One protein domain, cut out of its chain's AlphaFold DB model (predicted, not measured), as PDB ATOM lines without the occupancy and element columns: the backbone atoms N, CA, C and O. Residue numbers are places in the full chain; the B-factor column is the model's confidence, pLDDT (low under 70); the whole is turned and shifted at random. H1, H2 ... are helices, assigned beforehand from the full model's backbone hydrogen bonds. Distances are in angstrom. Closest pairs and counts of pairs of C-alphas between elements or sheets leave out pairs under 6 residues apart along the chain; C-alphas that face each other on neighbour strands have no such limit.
ATOM      1  N   GLY A 121     151.181 194.235  76.663       92.00
ATOM      2  CA  GLY A 121     151.654 194.189  78.046       92.00
ATOM      3  C   GLY A 121     153.015 194.843  78.300       92.00
ATOM      4  O   GLY A 121     153.486 194.792  79.436       92.00
ATOM      5  N   PHE A 122     153.630 195.499  77.309       96.19
ATOM      6  CA  PHE A 122     154.947 196.124  77.455       96.19
ATOM      7  C   PHE A 122     155.006 197.093  78.647       96.19
ATOM      8  O   PHE A 122     155.839 196.923  79.539       96.19
ATOM      9  N   PHE A 123     154.089 198.063  78.735       96.69
ATOM     10  CA  PHE A 123     154.072 199.010  79.858       96.69
ATOM     11  C   PHE A 123     153.780 198.326  81.199       96.69
ATOM     12  O   PHE A 123     154.429 198.631  82.198       96.69
ATOM     13  N   ALA A 124     152.867 197.353  81.217       95.88
ATOM     14  CA  ALA A 124     152.499 196.624  82.427       95.88
ATOM     15  C   ALA A 124     153.684 195.851  83.025       95.88
ATOM     16  O   ALA A 124     153.897 195.868  84.235       95.88
ATOM     17  N   PHE A 125     154.486 195.187  82.192       96.25
ATOM     18  CA  PHE A 125     155.635 194.406  82.656       96.25
ATOM     19  C   PHE A 125     156.851 195.274  82.988       96.25
ATOM     20  O   PHE A 125     157.671 194.875  83.813       96.25
ATOM     21  N   ASN A 126     156.913 196.488  82.440       97.12
ATOM     22  CA  ASN A 126     157.973 197.459  82.697       97.12
ATOM     23  C   ASN A 126     157.555 198.588  83.659       97.12
ATOM     24  O   ASN A 126     158.246 199.597  83.758       97.12
ATOM     25  N   TYR A 127     156.463 198.430  84.414       96.88
ATOM     26  CA  TYR A 127     155.883 199.477  85.273       96.88
ATOM     27  C   TYR A 127     156.810 200.052  86.364       96.88
ATOM     28  O   TYR A 127     156.557 201.134  86.903       96.88
ATOM     29  N   GLN A 128     157.869 199.327  86.731       96.50
ATOM     30  CA  GLN A 128     158.879 199.793  87.693       96.50
ATOM     31  C   GLN A 128     160.015 200.568  87.022       96.50
ATOM     32  O   GLN A 128     160.754 201.270  87.711       96.50
ATOM     33  N   HIS A 129     160.154 200.469  85.699       97.69
ATOM     34  CA  HIS A 129     161.199 201.151  84.952       97.69
ATOM     35  C   HIS A 129     160.973 202.666  84.976       97.69
ATOM     36  O   HIS A 129     159.869 203.147  84.707       97.69
ATOM     37  N   THR A 130     162.019 203.441  85.269       97.06
ATOM     38  CA  THR A 130     161.929 204.900  85.462       97.06
ATOM     39  C   THR A 130     161.364 205.616  84.236       97.06
ATOM     40  O   THR A 130     160.478 206.455  84.384       97.06
ATOM     41  N   GLN A 131     161.800 205.236  83.030       97.19
ATOM     42  CA  GLN A 131     161.275 205.806  81.780       97.19
ATOM     43  C   GLN A 131     159.781 205.513  81.576       97.19
ATOM     44  O   GLN A 131     159.044 206.404  81.166       97.19
ATOM     45  N   VAL A 132     159.309 204.300  81.897       97.75
ATOM     46  CA  VAL A 132     157.883 203.945  81.764       97.75
ATOM     47  C   VAL A 132     157.050 204.734  82.760       97.75
ATOM     48  O   VAL A 132     156.049 205.333  82.383       97.75
ATOM     49  N   ARG A 133     157.498 204.822  84.018       98.12
ATOM     50  CA  ARG A 133     156.819 205.631  85.038       98.12
ATOM     51  C   ARG A 133     156.723 207.097  84.625       98.12
ATOM     52  O   ARG A 133     155.649 207.684  84.720       98.12
ATOM     53  N   ALA A 134     157.824 207.668  84.136       98.19
ATOM     54  CA  ALA A 134     157.860 209.046  83.657       98.19
ATOM     55  C   ALA A 134     156.899 209.269  82.479       98.19
ATOM     56  O   ALA A 134     156.149 210.244  82.484       98.19
ATOM     57  N   LEU A 135     156.867 208.349  81.509       98.38
ATOM     58  CA  LEU A 135     155.946 208.406  80.375       98.38
ATOM     59  C   LEU A 135     154.478 208.340  80.832       98.38
ATOM     60  O   LEU A 135     153.675 209.161  80.396       98.38
ATOM     61  N   CYS A 136     154.128 207.419  81.738       98.19
ATOM     62  CA  CYS A 136     152.764 207.274  82.255       98.19
ATOM     63  C   CYS A 136     152.291 208.519  83.022       98.19
ATOM     64  O   CYS A 136     151.184 209.001  82.790       98.19
ATOM     65  N   GLU A 137     153.119 209.083  83.907       98.50
ATOM     66  CA  GLU A 137     152.761 210.312  84.638       98.50
ATOM     67  C   GLU A 137     152.645 211.522  83.699       98.50
ATOM     68  O   GLU A 137     151.747 212.363  83.837       98.50
ATOM     69  N   ARG A 138     153.515 211.588  82.685       98.50
ATOM     70  CA  ARG A 138     153.428 212.599  81.632       98.50
ATOM     71  C   ARG A 138     152.122 212.462  80.846       98.50
ATOM     72  O   ARG A 138     151.424 213.457  80.664       98.50
ATOM     73  N   ALA A 139     151.752 211.250  80.435       98.31
ATOM     74  CA  ALA A 139     150.495 210.982  79.744       98.31
ATOM     75  C   ALA A 139     149.276 211.371  80.597       98.31
ATOM     76  O   ALA A 139     148.380 212.054  80.100       98.31
ATOM     77  N   LYS A 140     149.271 211.039  81.896       98.06
ATOM     78  CA  LYS A 140     148.210 211.469  82.825       98.06
ATOM     79  C   LYS A 140     148.046 212.981  82.855       98.06
ATOM     80  O   LYS A 140     146.923 213.473  82.850       98.06
ATOM     81  N   THR A 141     149.159 213.707  82.860       98.38
ATOM     82  CA  THR A 141     149.156 215.174  82.865       98.38
ATOM     83  C   THR A 141     148.603 215.737  81.555       98.38
ATOM     84  O   THR A 141     147.775 216.643  81.572       98.38
ATOM     85  N   ILE A 142     149.032 215.186  80.416       98.50
ATOM     86  CA  ILE A 142     148.612 215.632  79.080       98.50
ATOM     87  C   ILE A 142     147.118 215.372  78.835       98.50
ATOM     88  O   ILE A 142     146.443 216.189  78.210       98.50
ATOM     89  N   PHE A 143     146.597 214.249  79.332       98.12
ATOM     90  CA  PHE A 143     145.234 213.781  79.084       98.12
ATOM     91  C   PHE A 143     144.398 213.719  80.372       98.12
ATOM     92  O   PHE A 143     143.672 212.752  80.616       98.12
ATOM     93  N   ALA A 144     144.510 214.749  81.215       98.06
ATOM     94  CA  ALA A 144     143.822 214.834  82.507       98.06
ATOM     95  C   ALA A 144     142.285 214.728  82.403       98.06
ATOM     96  O   ALA A 144     141.624 214.340  83.361       98.06
ATOM     97  N   ASP A 145     141.719 215.052  81.237       97.62
ATOM     98  CA  ASP A 145     140.284 215.014  80.943       97.62
ATOM     99  C   ASP A 145     139.783 213.649  80.432       97.62
ATOM    100  O   ASP A 145     138.581 213.459  80.248       97.62
ATOM    101  N   VAL A 146     140.678 212.686  80.190       98.00
ATOM    102  CA  VAL A 146     140.340 211.377  79.614       98.00
ATOM    103  C   VAL A 146     140.306 210.316  80.713       98.00
ATOM    104  O   VAL A 146     141.317 209.674  80.992       98.00
ATOM    105  N   ALA A 147     139.134 210.114  81.324       97.69
ATOM    106  CA  ALA A 147     138.956 209.234  82.488       97.69
ATOM    107  C   ALA A 147     139.545 207.825  82.294       97.69
ATOM    108  O   ALA A 147     140.365 207.393  83.098       97.69
ATOM    109  N   TYR A 148     139.229 207.155  81.181       95.88
ATOM    110  CA  TYR A 148     139.741 205.802  80.936       95.88
ATOM    111  C   TYR A 148     141.273 205.748  80.865       95.88
ATOM    112  O   TYR A 148     141.878 204.745  81.230       95.88
ATOM    113  N   LEU A 149     141.914 206.815  80.375       96.62
ATOM    114  CA  LEU A 149     143.365 206.866  80.275       96.62
ATOM    115  C   LEU A 149     143.992 207.119  81.647       96.62
ATOM    116  O   LEU A 149     145.056 206.577  81.934       96.62
ATOM    117  N   GLN A 150     143.329 207.897  82.509       97.88
ATOM    118  CA  GLN A 150     143.741 208.030  83.906       97.88
ATOM    119  C   GLN A 150     143.716 206.671  84.606       97.88
ATOM    120  O   GLN A 150     144.702 206.306  85.246       97.88
ATOM    121  N   ASP A 151     142.634 205.912  84.432       97.06
ATOM    122  CA  ASP A 151     142.494 204.570  85.000       97.06
ATOM    123  C   ASP A 151     143.587 203.637  84.466       97.06
ATOM    124  O   ASP A 151     144.348 203.078  85.256       97.06
ATOM    125  N   LEU A 152     143.763 203.580  83.139       95.44
ATOM    126  CA  LEU A 152     144.802 202.776  82.492       95.44
ATOM    127  C   LEU A 152     146.199 203.092  83.044       95.44
ATOM    128  O   LEU A 152     146.924 202.187  83.450       95.44
ATOM    129  N   MET A 153     146.583 204.371  83.103       97.38
ATOM    130  CA  MET A 153     147.908 204.761  83.596       97.38
ATOM    131  C   MET A 153     148.080 204.458  85.091       97.38
ATOM    132  O   MET A 153     149.165 204.052  85.507       97.38
ATOM    133  N   ASN A 154     147.039 204.621  85.912       97.44
ATOM    134  CA  ASN A 154     147.087 204.281  87.337       97.44
ATOM    135  C   ASN A 154     147.216 202.761  87.557       97.44
ATOM    136  O   ASN A 154     147.992 202.317  88.412       97.44
ATOM    137  N   GLU A 155     146.512 201.951  86.767       96.25
ATOM    138  CA  GLU A 155     146.631 200.489  86.778       96.25
ATOM    139  C   GLU A 155     148.021 200.024  86.336       96.25
ATOM    140  O   GLU A 155     148.603 199.135  86.967       96.25
ATOM    141  N   THR A 156     148.596 200.647  85.302       96.19
ATOM    142  CA  THR A 156     149.985 200.395  84.903       96.19
ATOM    143  C   THR A 156     150.937 200.757  86.043       96.19
ATOM    144  O   THR A 156     151.706 199.909  86.488       96.19
ATOM    145  N   LEU A 157     150.867 201.983  86.575       96.50
ATOM    146  CA  LEU A 157     151.798 202.503  87.591       96.50
ATOM    147  C   LEU A 157     151.763 201.744  88.924       96.50
ATOM    148  O   LEU A 157     152.780 201.710  89.628       96.50
ATOM    149  N   SER A 158     150.613 201.160  89.272       96.69
ATOM    150  CA  SER A 158     150.427 200.306  90.454       96.69
ATOM    151  C   SER A 158     150.841 198.848  90.225       96.69
ATOM    152  O   SER A 158     151.003 198.098  91.188       96.69
ATOM    153  N   GLY A 159     151.032 198.440  88.967       94.56
ATOM    154  CA  GLY A 159     151.328 197.063  88.581       94.56
ATOM    155  C   GLY A 159     150.106 196.139  88.569       94.56
ATOM    156  O   GLY A 159     150.268 194.934  88.378       94.56
ATOM    157  N   GLU A 160     148.889 196.658  88.753       94.12
ATOM    158  CA  GLU A 160     147.664 195.849  88.703       94.12
ATOM    159  C   GLU A 160     147.449 195.256  87.305       94.12
ATOM    160  O   GLU A 160     147.183 194.061  87.161       94.12
ATOM    161  N   GLN A 161     147.722 196.049  86.264       91.69
ATOM    162  CA  GLN A 161     147.647 195.600  84.875       91.69
ATOM    163  C   GLN A 161     148.567 194.397  84.600       91.69
ATOM    164  O   GLN A 161     148.214 193.486  83.851       91.69
ATOM    165  N   ARG A 162     149.739 194.332  85.252       92.44
ATOM    166  CA  ARG A 162     150.662 193.193  85.128       92.44
ATOM    167  C   ARG A 162     150.038 191.902  85.648       92.44
ATOM    168  O   ARG A 162     150.268 190.852  85.055       92.44
ATOM    169  N   LYS A 163     149.272 191.956  86.743       89.56
ATOM    170  CA  LYS A 163     148.609 190.770  87.310       89.56
ATOM    171  C   LYS A 163     147.538 190.243  86.359       89.56
ATOM    172  O   LYS A 163     147.509 189.046  86.087       89.56
ATOM    173  N   GLN A 164     146.715 191.144  85.825       89.56
ATOM    174  CA  GLN A 164     145.646 190.810  84.883       89.56
ATOM    175  C   GLN A 164     146.212 190.203  83.591       89.56
ATOM    176  O   GLN A 164     145.817 189.110  83.190       89.56
ATOM    177  N   ILE A 165     147.204 190.867  82.985       89.44
ATOM    178  CA  ILE A 165     147.851 190.383  81.760       89.44
ATOM    179  C   ILE A 165     148.629 189.091  82.029       89.44
ATOM    180  O   ILE A 165     148.554 188.162  81.234       89.44
ATOM    181  N   GLY A 166     149.336 188.985  83.156       87.81
ATOM    182  CA  GLY A 166     150.066 187.773  83.528       87.81
ATOM    183  C   GLY A 166     149.168 186.537  83.623       87.81
ATOM    184  O   GLY A 166     149.557 185.468  83.155       87.81
ATOM    185  N   ALA A 167     147.950 186.689  84.154       86.94
ATOM    186  CA  ALA A 167     146.958 185.616  84.174       86.94
ATOM    187  C   ALA A 167     146.511 185.219  82.755       86.94
ATOM    188  O   ALA A 167     146.492 184.029  82.440       86.94
ATOM    189  N   ALA A 168     146.231 186.199  81.887       86.38
ATOM    190  CA  ALA A 168     145.826 185.955  80.500       86.38
ATOM    191  C   ALA A 168     146.933 185.282  79.664       86.38
ATOM    192  O   ALA A 168     146.678 184.322  78.938       86.38
ATOM    193  N   LEU A 169     148.187 185.732  79.801       86.75
ATOM    194  CA  LEU A 169     149.339 185.134  79.116       86.75
ATOM    195  C   LEU A 169     149.519 183.657  79.498       86.75
ATOM    196  O   LEU A 169     149.791 182.831  78.628       86.75
ATOM    197  N   ALA A 170     149.334 183.328  80.782       83.62
ATOM    198  CA  ALA A 170     149.434 181.960  81.280       83.62
ATOM    199  C   ALA A 170     148.317 181.051  80.740       83.62
ATOM    200  O   ALA A 170     148.572 179.881  80.464       83.62
ATOM    201  N   SER A 171     147.098 181.572  80.560       87.75
ATOM    202  CA  SER A 171     145.979 180.796  80.012       87.75
ATOM    203  C   SER A 171     146.012 180.644  78.491       87.75
ATOM    204  O   SER A 171     145.487 179.663  77.972       87.75
ATOM    205  N   GLU A 172     146.608 181.596  77.770       86.06
ATOM    206  CA  GLU A 172     146.494 181.690  76.307       86.06
ATOM    207  C   GLU A 172     147.772 181.311  75.539       86.06
ATOM    208  O   GLU A 172     147.796 181.403  74.314       86.06
ATOM    209  N   ASN A 173     148.839 180.881  76.225       82.94
ATOM    210  CA  ASN A 173     150.128 180.519  75.615       82.94
ATOM    211  C   ASN A 173     150.691 181.612  74.679       82.94
ATOM    212  O   ASN A 173     151.227 181.341  73.600       82.94
ATOM    213  N   ARG A 174     150.532 182.874  75.084       81.75
ATOM    214  CA  ARG A 174     151.047 184.037  74.353       81.75
ATOM    215  C   ARG A 174     152.549 184.221  74.602       81.75
ATOM    216  O   ARG A 174     153.091 183.749  75.602       81.75
ATOM    217  N   ALA A 175     153.215 184.938  73.696       84.69
ATOM    218  CA  ALA A 175     154.618 185.312  73.865       84.69
ATOM    219  C   ALA A 175     154.824 186.141  75.145       84.69
ATOM    220  O   ALA A 175     153.953 186.913  75.549       84.69
ATOM    221  N   GLN A 176     155.987 185.973  75.778       87.44
ATOM    222  CA  GLN A 176     156.362 186.790  76.930       87.44
ATOM    223  C   GLN A 176     156.560 188.251  76.488       87.44
ATOM    224  O   GLN A 176     157.183 188.474  75.448       87.44
ATOM    225  N   PRO A 177     156.071 189.237  77.260       91.06
ATOM    226  CA  PRO A 177     156.295 190.645  76.969       91.06
ATOM    227  C   PRO A 177     157.780 190.993  76.970       91.06
ATOM    228  O   PRO A 177     158.557 190.474  77.773       91.06
ATOM    229  N   GLU A 178     158.166 191.915  76.094       92.12
ATOM    230  CA  GLU A 178     159.524 192.452  76.080       92.12
ATOM    231  C   GLU A 178     159.817 193.259  77.352       92.12
ATOM    232  O   GLU A 178     158.963 193.987  77.866       92.12
ATOM    233  N   ILE A 179     161.052 193.156  77.840       94.19
ATOM    234  CA  ILE A 179     161.516 193.818  79.060       94.19
ATOM    235  C   ILE A 179     162.605 194.826  78.695       94.19
ATOM    236  O   ILE A 179     163.523 194.512  77.935       94.19
ATOM    237  N   LEU A 180     162.493 196.041  79.228       92.38
ATOM    238  CA  LEU A 180     163.529 197.061  79.135       92.38
ATOM    239  C   LEU A 180     164.788 196.595  79.881       92.38
ATOM    240  O   LEU A 180     164.676 195.957  80.932       92.38
ATOM    241  N   PRO A 181     165.992 196.917  79.376       87.94
ATOM    242  CA  PRO A 181     167.214 196.672  80.127       87.94
ATOM    243  C   PRO A 181     167.152 197.395  81.478       87.94
ATOM    244  O   PRO A 181     166.515 198.439  81.606       87.94
ATOM    245  N   THR A 182     167.797 196.833  82.501       84.38
ATOM    246  CA  THR A 182     167.882 197.497  83.807       84.38
ATOM    247  C   THR A 182     168.573 198.858  83.659       84.38
ATOM    248  O   THR A 182     169.591 198.911  82.962       84.38
ATOM    249  N   PRO A 183     168.043 199.917  84.294       65.50
ATOM    250  CA  PRO A 183     168.633 201.252  84.251       65.50
ATOM    251  C   PRO A 183     170.013 201.321  84.914       65.50
ATOM    252  O   PRO A 183     170.309 200.463  85.781       65.50
TER     253      PRO A 183
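Overview. This is residues 121 to 183 of the 183 residues of an uncharacterized protein of Verrucomicrobiales bacterium (UniProt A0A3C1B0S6). A flat all-helix fold, in which H2 and H3 form a helical hairpin and H4 continues from the end of H3 at about a right angle, making an L with it, while the one-turn H1 sits in the corner between H3 and H4. The hairpin's turn, residues 142 to 148, sticks out, and residues 173 to 183 after H4 fold back without a named element. The printed part has 63 residues with four named helices, in the order H1, H2, H3, H4, and no named strand. It is only just compact, close to loose, with a radius of gyration of the C-alphas of 12.3 A and spans of 36 by 28 by 15 A.

Along the chain. Find C-alpha 122 at (154.947, 196.124, 77.455), where H1 begins; it covers residues 122 to 125. H2 covers residues 130 to 142 over 18.3 A, from (161.929, 204.900, 85.462). H3 covers residues 147 to 158 over 16.6 A. H4 covers residues 160 to 172 over 18.9 A, ending at (146.494, 181.690, 76.307).

Arrangement. Look first at Ala 124 in H1: its C-alpha and that of Arg 162 in H4, the closest of the two helices, which touch, are 4.7 A apart. H1 and H3 only just touch, with 3 pairs of C-alphas within 8 A, the closest Ala 124 and Thr 156 at 5.2 A. H2 and H3, a hairpin, touch at a shallow tilt of 19 degrees, opposite ways, the C-alphas of Cys 136 and Met 153 being closest at 5.6 A. H3 and H4 are close but not clearly touching, about perpendicular at 83 degrees, their closest C-alphas, Glu 155 and Gln 161, 5.3 A apart. H2 and H4 are apart. In H2, H3 and H4 every O i to N i+4 pair is within hydrogen-bond range; H1 is too short for such a pair.

Size, cuts and confidence. The two farthest C-alphas, Asp 145 and Asn 173, are 36.3 A apart. The printed part has no cut, and the three links between the helices are tight. Mean pLDDT of the printed part is 93.4; look for low confidence at Pro 183, the one residue under 70.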